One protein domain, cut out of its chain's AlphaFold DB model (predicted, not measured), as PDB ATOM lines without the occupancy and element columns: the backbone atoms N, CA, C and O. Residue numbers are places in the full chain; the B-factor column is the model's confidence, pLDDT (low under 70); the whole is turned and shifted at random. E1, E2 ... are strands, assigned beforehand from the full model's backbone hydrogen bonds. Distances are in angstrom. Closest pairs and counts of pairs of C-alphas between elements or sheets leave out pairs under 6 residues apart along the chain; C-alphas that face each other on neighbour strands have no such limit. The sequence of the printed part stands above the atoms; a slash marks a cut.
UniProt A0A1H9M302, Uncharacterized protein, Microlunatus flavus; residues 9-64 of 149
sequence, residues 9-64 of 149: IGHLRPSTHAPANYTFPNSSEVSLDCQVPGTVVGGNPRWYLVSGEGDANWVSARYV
ATOM      1  N   ILE A   9     -10.459   8.367  -9.914       88.75
ATOM      2  CA  ILE A   9     -10.366   7.269  -8.939       88.75
ATOM      3  C   ILE A   9     -11.504   6.276  -9.185       88.75
ATOM      4  O   ILE A   9     -12.678   6.655  -9.171       88.75
ATOM      5  N   GLY A  10     -11.134   5.018  -9.422       90.88
ATOM      6  CA  GLY A  10     -12.032   3.874  -9.474       90.88
ATOM      7  C   GLY A  10     -12.290   3.327  -8.075       90.88
ATOM      8  O   GLY A  10     -11.363   3.159  -7.279       90.88
ATOM      9  N   HIS A  11     -13.561   3.072  -7.781       91.94
ATOM     10  CA  HIS A  11     -14.026   2.475  -6.537       91.94
ATOM     11  C   HIS A  11     -14.755   1.157  -6.802       91.94
ATOM     12  O   HIS A  11     -15.481   1.031  -7.787       91.94
ATOM     13  N   LEU A  12     -14.695   0.226  -5.845       89.88
ATOM     14  CA  LEU A  12     -15.428  -1.052  -5.916       89.88
ATOM     15  C   LEU A  12     -16.955  -0.883  -5.982       89.88
ATOM     16  O   LEU A  12     -17.688  -1.793  -6.372       89.88
ATOM     17  N   ARG A  13     -17.461   0.276  -5.553       92.00
ATOM     18  CA  ARG A  13     -18.883   0.627  -5.533       92.00
ATOM     19  C   ARG A  13     -19.043   2.118  -5.858       92.00
ATOM     20  O   ARG A  13     -18.097   2.863  -5.615       92.00
ATOM     21  N   PRO A  14     -20.218   2.584  -6.322       95.06
ATOM     22  CA  PRO A  14     -20.492   3.992  -6.635       95.06
ATOM     23  C   PRO A  14     -20.570   4.882  -5.377       95.06
ATOM     24  O   PRO A  14     -21.622   5.406  -5.005       95.06
ATOM     25  N   SER A  15     -19.453   5.005  -4.661       95.31
ATOM     26  CA  SER A  15     -19.331   5.778  -3.433       95.31
ATOM     27  C   SER A  15     -17.892   6.189  -3.159       95.31
ATOM     28  O   SER A  15     -16.989   5.362  -3.228       95.31
ATOM     29  N   THR A  16     -17.685   7.437  -2.730       94.25
ATOM     30  CA  THR A  16     -16.362   7.911  -2.278       94.25
ATOM     31  C   THR A  16     -15.922   7.270  -0.963       94.25
ATOM     32  O   THR A  16     -14.755   7.355  -0.600       94.25
ATOM     33  N   HIS A  17     -16.847   6.643  -0.230       94.31
ATOM     34  CA  HIS A  17     -16.559   5.905   1.001       94.31
ATOM     35  C   HIS A  17     -16.246   4.425   0.734       94.31
ATOM     36  O   HIS A  17     -15.907   3.687   1.660       94.31
ATOM     37  N   ALA A  18     -16.427   3.956  -0.504       92.25
ATOM     38  CA  ALA A  18     -16.046   2.607  -0.888       92.25
ATOM     39  C   ALA A  18     -14.534   2.542  -1.151       92.25
ATOM     40  O   ALA A  18     -13.957   3.539  -1.593       92.25
ATOM     41  N   PRO A  19     -13.889   1.385  -0.914       90.56
ATOM     42  CA  PRO A  19     -12.479   1.213  -1.236       90.56
ATOM     43  C   PRO A  19     -12.193   1.584  -2.692       90.56
ATOM     44  O   PRO A  19     -12.939   1.183  -3.593       90.56
ATOM     45  N   ALA A  20     -11.124   2.352  -2.894       89.50
ATOM     46  CA  ALA A  20     -10.563   2.575  -4.215       89.50
ATOM     47  C   ALA A  20      -9.797   1.321  -4.651       89.50
ATOM     48  O   ALA A  20      -9.082   0.726  -3.845       89.50
ATOM     49  N   ASN A  21      -9.950   0.928  -5.909       84.56
ATOM     50  CA  ASN A  21      -9.262  -0.218  -6.505       84.56
ATOM     51  C   ASN A  21      -8.354   0.181  -7.672       84.56
ATOM     52  O   ASN A  21      -7.473  -0.590  -8.043       84.56
ATOM     53  N   TYR A  22      -8.526   1.385  -8.224       86.38
ATOM     54  CA  TYR A  22      -7.706   1.860  -9.330       86.38
ATOM     55  C   TYR A  22      -7.602   3.388  -9.370       86.38
ATOM     56  O   TYR A  22      -8.507   4.104  -8.943       86.38
ATOM     57  N   THR A  23      -6.497   3.905  -9.907       87.69
ATOM     58  CA  THR A  23      -6.348   5.327 -10.247       87.69
ATOM     59  C   THR A  23      -6.021   5.434 -11.727       87.69
ATOM     60  O   THR A  23      -4.941   5.043 -12.162       87.69
ATOM     61  N   PHE A  24      -6.962   5.964 -12.500       84.44
ATOM     62  CA  PHE A  24      -6.772   6.256 -13.912       84.44
ATOM     63  C   PHE A  24      -5.905   7.516 -14.056       84.44
ATOM     64  O   PHE A  24      -6.209   8.531 -13.416       84.44
ATOM     65  N   PRO A  25      -4.850   7.489 -14.888       83.50
ATOM     66  CA  PRO A  25      -4.072   8.676 -15.218       83.50
ATOM     67  C   PRO A  25      -4.923   9.851 -15.724       83.50
ATOM     68  O   PRO A  25      -6.044   9.696 -16.215       83.50
ATOM     69  N   ASN A  26      -4.368  11.062 -15.644       79.19
ATOM     70  CA  ASN A  26      -4.996  12.226 -16.269       79.19
ATOM     71  C   ASN A  26      -5.163  11.986 -17.776       79.19
ATOM     72  O   ASN A  26      -4.272  11.429 -18.416       79.19
ATOM     73  N   SER A  27      -6.285  12.438 -18.337       77.44
ATOM     74  CA  SER A  27      -6.603  12.283 -19.762       77.44
ATOM     75  C   SER A  27      -6.830  10.845 -20.236       77.44
ATOM     76  O   SER A  27      -6.911  10.633 -21.443       77.44
ATOM     77  N   SER A  28      -6.993   9.864 -19.336       79.62
ATOM     78  CA  SER A  28      -7.391   8.509 -19.734       79.62
ATOM     79  C   SER A  28      -8.702   8.504 -20.524       79.62
ATOM     80  O   SER A  28      -9.690   9.151 -20.156       79.62
ATOM     81  N   GLU A  29      -8.717   7.722 -21.598       81.56
ATOM     82  CA  GLU A  29      -9.929   7.368 -22.326       81.56
ATOM     83  C   GLU A  29     -10.439   6.034 -21.792       81.56
ATOM     84  O   GLU A  29      -9.728   5.031 -21.807       81.56
ATOM     85  N   VAL A  30     -11.657   6.047 -21.257       79.94
ATOM     86  CA  VAL A  30     -12.300   4.873 -20.669       79.94
ATOM     87  C   VAL A  30     -13.629   4.627 -21.363       79.94
ATOM     88  O   VAL A  30     -14.384   5.567 -21.629       79.94
ATOM     89  N   SER A  31     -13.921   3.361 -21.630       84.94
ATOM     90  CA  SER A  31     -15.237   2.935 -22.091       84.94
ATOM     91  C   SER A  31     -16.175   2.833 -20.892       84.94
ATOM     92  O   SER A  31     -15.828   2.250 -19.863       84.94
ATOM     93  N   LEU A  32     -17.351   3.447 -20.999       89.12
ATOM     94  CA  LEU A  32     -18.360   3.453 -19.945       89.12
ATOM     95  C   LEU A  32     -19.456   2.458 -20.315       89.12
ATOM     96  O   LEU A  32     -20.026   2.560 -21.397       89.12
ATOM     97  N   ASP A  33     -19.749   1.533 -19.411       90.69
ATOM     98  CA  ASP A  33     -20.804   0.537 -19.592       90.69
ATOM     99  C   ASP A  33     -22.179   1.156 -19.309       90.69
ATOM    100  O   ASP A  33     -23.053   1.249 -20.172       90.69
ATOM    101  N   CYS A  34     -22.363   1.647 -18.082       92.94
ATOM    102  CA  CYS A  34     -23.646   2.162 -17.627       92.94
ATOM    103  C   CYS A  34     -23.508   3.129 -16.442       92.94
ATOM    104  O   CYS A  34     -22.409   3.360 -15.926       92.94
ATOM    105  N   GLN A  35     -24.626   3.729 -16.018       94.69
ATOM    106  CA  GLN A  35     -24.673   4.661 -14.887       94.69
ATOM    107  C   GLN A  35     -25.646   4.253 -13.774       94.69
ATOM    108  O   GLN A  35     -26.715   3.698 -14.026       94.69
ATOM    109  N   VAL A  36     -25.311   4.626 -12.539       95.94
ATOM    110  CA  VAL A  36     -26.157   4.474 -11.340       95.94
ATOM    111  C   VAL A  36     -26.065   5.714 -10.442       95.94
ATOM    112  O   VAL A  36     -25.103   6.484 -10.549       95.94
ATOM    113  N   PRO A  37     -27.037   5.941  -9.541       97.06
ATOM    114  CA  PRO A  37     -26.868   6.906  -8.460       97.06
ATOM    115  C   PRO A  37     -25.858   6.404  -7.418       97.06
ATOM    116  O   PRO A  37     -25.736   5.204  -7.185       97.06
ATOM    117  N   GLY A  38     -25.181   7.321  -6.738       96.88
ATOM    118  CA  GLY A  38     -24.217   7.022  -5.681       96.88
ATOM    119  C   GLY A  38     -23.962   8.216  -4.766       96.88
ATOM    120  O   GLY A  38     -24.766   9.151  -4.703       96.88
ATOM    121  N   THR A  39     -22.830   8.211  -4.054       96.56
ATOM    122  CA  THR A  39     -22.435   9.363  -3.220       96.56
ATOM    123  C   THR A  39     -22.407  10.642  -4.048       96.56
ATOM    124  O   THR A  39     -21.867  10.665  -5.153       96.56
ATOM    125  N   VAL A  40     -22.972  11.724  -3.514       95.81
ATOM    126  CA  VAL A  40     -23.026  13.010  -4.213       95.81
ATOM    127  C   VAL A  40     -21.656  13.680  -4.165       95.81
ATOM    128  O   VAL A  40     -21.168  14.017  -3.088       95.81
ATOM    129  N   VAL A  41     -21.056  13.925  -5.330       95.44
ATOM    130  CA  VAL A  41     -19.757  14.600  -5.460       95.44
ATOM    131  C   VAL A  41     -19.967  15.946  -6.142       95.44
ATOM    132  O   VAL A  41     -20.361  16.008  -7.307       95.44
ATOM    133  N   GLY A  42     -19.747  17.043  -5.411       93.50
ATOM    134  CA  GLY A  42     -19.924  18.401  -5.945       93.50
ATOM    135  C   GLY A  42     -21.321  18.656  -6.528       93.50
ATOM    136  O   GLY A  42     -21.435  19.288  -7.573       93.50
ATOM    137  N   GLY A  43     -22.368  18.099  -5.906       94.81
ATOM    138  CA  GLY A  43     -23.758  18.204  -6.368       94.81
ATOM    139  C   GLY A  43     -24.179  17.180  -7.432       94.81
ATOM    140  O   GLY A  43     -25.352  17.141  -7.790       94.81
ATOM    141  N   ASN A  44     -23.271  16.325  -7.916       95.56
ATOM    142  CA  ASN A  44     -23.585  15.304  -8.915       95.56
ATOM    143  C   ASN A  44     -23.713  13.908  -8.264       95.56
ATOM    144  O   ASN A  44     -22.726  13.414  -7.714       95.56
ATOM    145  N   PRO A  45     -24.893  13.256  -8.313       96.62
ATOM    146  CA  PRO A  45     -25.104  11.923  -7.749       96.62
ATOM    147  C   PRO A  45     -24.738  10.783  -8.710       96.62
ATOM    148  O   PRO A  45     -24.906   9.624  -8.345       96.62
ATOM    149  N   ARG A  46     -24.332  11.068  -9.953       97.06
ATOM    150  CA  ARG A  46     -24.136  10.042 -10.985       97.06
ATOM    151  C   ARG A  46     -22.754   9.407 -10.889       97.06
ATOM    152  O   ARG A  46     -21.744  10.094 -10.729       97.06
ATOM    153  N   TRP A  47     -22.733   8.094 -11.059       96.44
ATOM    154  CA  TRP A  47     -21.536   7.270 -11.122       96.44
ATOM    155  C   TRP A  47     -21.578   6.401 -12.366       96.44
ATOM    156  O   TRP A  47     -22.644   5.902 -12.730       96.44
ATOM    157  N   TYR A  48     -20.424   6.226 -12.999       94.56
ATOM    158  CA  TYR A  48     -20.270   5.404 -14.189       94.56
ATOM    159  C   TYR A  48     -19.498   4.136 -13.867       94.56
ATOM    160  O   TYR A  48     -18.509   4.185 -13.135       94.56
ATOM    161  N   LEU A  49     -19.950   3.019 -14.426       93.00
ATOM    162  CA  LEU A  49     -19.178   1.790 -14.488       93.00
ATOM    163  C   LEU A  49     -18.262   1.855 -15.708       93.00
ATOM    164  O   LEU A  49     -18.734   2.075 -16.823       93.00
ATOM    165  N   VAL A  50     -16.966   1.659 -15.501       89.44
ATOM    166  CA  VAL A  50     -15.997   1.506 -16.590       89.44
ATOM    167  C   VAL A  50     -16.009   0.047 -17.068       89.44
ATOM    168  O   VAL A  50     -15.878  -0.858 -16.245       89.44
ATOM    169  N   SER A  51     -16.186  -0.199 -18.372       72.12
ATOM    170  CA  SER A  51     -16.189  -1.551 -18.957       72.12
ATOM    171  C   SER A  51     -14.761  -2.117 -19.032       72.12
ATOM    172  O   SER A  51     -13.909  -1.517 -19.691       72.12
ATOM    173  N   GLY A  52     -14.504  -3.267 -18.400       54.91
ATOM    174  CA  GLY A  52     -13.218  -3.983 -18.440       54.91
ATOM    175  C   GLY A  52     -12.906  -4.718 -17.129       54.91
ATOM    176  O   GLY A  52     -12.946  -4.108 -16.065       54.91
ATOM    177  N   GLU A  53     -12.645  -6.025 -17.232       42.50
ATOM    178  CA  GLU A  53     -12.592  -7.060 -16.182       42.50
ATOM    179  C   GLU A  53     -11.673  -6.827 -14.968       42.50
ATOM    180  O   GLU A  53     -10.607  -6.222 -15.050       42.50
ATOM    181  N   GLY A  54     -12.071  -7.468 -13.860       51.53
ATOM    182  CA  GLY A  54     -11.217  -7.849 -12.733       51.53
ATOM    183  C   GLY A  54     -11.832  -7.486 -11.390       51.53
ATOM    184  O   GLY A  54     -12.070  -8.363 -10.570       51.53
ATOM    185  N   ASP A  55     -12.174  -6.206 -11.244       62.91
ATOM    186  CA  ASP A  55     -12.864  -5.617 -10.100       62.91
ATOM    187  C   ASP A  55     -13.634  -4.384 -10.585       62.91
ATOM    188  O   ASP A  55     -13.084  -3.539 -11.291       62.91
ATOM    189  N   ALA A  56     -14.911  -4.267 -10.229       73.38
ATOM    190  CA  ALA A  56     -15.754  -3.136 -10.608       73.38
ATOM    191  C   ALA A  56     -15.051  -1.780 -10.413       73.38
ATOM    192  O   ALA A  56     -14.650  -1.454  -9.299       73.38
ATOM    193  N   ASN A  57     -14.941  -0.973 -11.471       87.81
ATOM    194  CA  ASN A  57     -14.374   0.375 -11.409       87.81
ATOM    195  C   ASN A  57     -15.483   1.413 -11.571       87.81
ATOM    196  O   ASN A  57     -15.816   1.835 -12.680       87.81
ATOM    197  N   TRP A  58     -16.065   1.820 -10.445       92.94
ATOM    198  CA  TRP A  58     -17.030   2.910 -10.397       92.94
ATOM    199  C   TRP A  58     -16.317   4.244 -10.261       92.94
ATOM    200  O   TRP A  58     -15.533   4.450  -9.336       92.94
ATOM    201  N   VAL A  59     -16.635   5.176 -11.151       93.81
ATOM    202  CA  VAL A  59     -16.039   6.513 -11.184       93.81
ATOM    203  C   VAL A  59     -17.119   7.583 -11.074       93.81
ATOM    204  O   VAL A  59     -18.221   7.436 -11.609       93.81
ATOM    205  N   SER A  60     -16.830   8.683 -10.377       94.69
ATOM    206  CA  SER A  60     -17.791   9.782 -10.261       94.69
ATOM    207  C   SER A  60     -17.932  10.519 -11.594       94.69
ATOM    208  O   SER A  60     -16.951  11.029 -12.140       94.69
ATOM    209  N   ALA A  61     -19.171  10.679 -12.071       94.12
ATOM    210  CA  ALA A  61     -19.467  11.436 -13.287       94.12
ATOM    211  C   ALA A  61     -19.041  12.910 -13.187       94.12
ATOM    212  O   ALA A  61     -18.881  13.582 -14.203       94.12
ATOM    213  N   ARG A  62     -18.824  13.429 -11.968       93.56
ATOM    214  CA  ARG A  62     -18.315  14.789 -11.733       93.56
ATOM    215  C   ARG A  62     -16.979  15.049 -12.432       93.56
ATOM    216  O   ARG A  62     -16.701  16.204 -12.761       93.56
ATOM    217  N   TYR A  63     -16.171  14.011 -12.625       91.00
ATOM    218  CA  TYR A  63     -14.822  14.114 -13.174       91.00
ATOM    219  C   TYR A  63     -14.691  13.470 -14.553       91.00
ATOM    220  O   TYR A  63     -13.579  13.306 -15.030       91.00
ATOM    221  N   VAL A  64     -15.797  13.113 -15.211       88.94
ATOM    222  CA  VAL A  64     -15.780  12.441 -16.515       88.94
ATOM    223  C   VAL A  64     -16.451  13.322 -17.560       88.94
ATOM    224  O   VAL A  64     -17.603  13.712 -17.384       88.94
TER     225      VAL A  64
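What this domain is: This is residues 9 to 64 of the 149 residues of an uncharacterized protein of Microlunatus flavus (UniProt A0A1H9M302). The core is a small twisted sheet of three antiparallel strands, whose long edge strand E3 bends sharply; a small hairpin of E1 and E2 packs on the sheet's other edge, with E1 next to E5 in the middle of the domain. Links loop out between these parts, and E2 and E3 stay apart. The printed part has 56 residues, with five named strands in the order E1 E2 E3 E4 E5 and no named helix; the class is all strand. The larger sheet runs E3 - E4 - E5 and the smaller E1 - E2, both antiparallel. The whole is compact and rounded, with a radius of gyration of the C-alphas of 10.1 A and spans of 27 by 21 by 19 A.

How they stand to each other: Begin with the sheet of E3, residues 32 to 41, E4, residues 44 to 50, and E5, residues 57 to 60. It is a meander, each strand the antiparallel neighbour of the one before, and it is only just strongly twisted, with C-alphas up to 4.4 A off its best plane. Look at Gly 38, where E3 bends by 83 degrees. E3 and E4 form a hairpin at 146 degrees; N 38 and O 45 are within hydrogen-bond range at 2.8 A, and N 47 and O 36 at 2.9 A. E4 and E5 form a hairpin at 153 degrees, with N 48 and O 59 within range at 2.9 A. Next find E1, residues 9 to 11: the closest C-alphas of E1 and E5, those of Gly 10 and Asn 57, are 4.6 A apart. E1 forms a hairpin with E2, residues 20 to 24, at 149 degrees, and N 10 and O 22 are within range at 2.8 A. E1 and E4 are only just apart, at 8.5 A.

Where its parts are: Find C-alpha 32 at (-18.360, 3.453, -19.945); from there E3 runs 18.3 A to C-alpha 41 at (-19.757, 14.600, -5.460). E4 returns over 17.5 A, from Asn 44 to Val 50. E5, from Asn 57, runs 10.1 A to C-alpha 60 at (-17.791, 9.782, -10.261). E2, Ala 20 to Phe 24, measures 11.0 A, and E1, Ile 9 to His 11, 6.5 A.

The domain as a whole: Look for the two C-alphas farthest apart at Gly 43 and Gly 54, 29.6 A from each other. The printed part has no cut. The link from E3 to E4 is tight, and the other three links are short. Mean pLDDT of the printed part is 87.6; look to residues 52 to 55, in the link from E4 to E5, for values under 70.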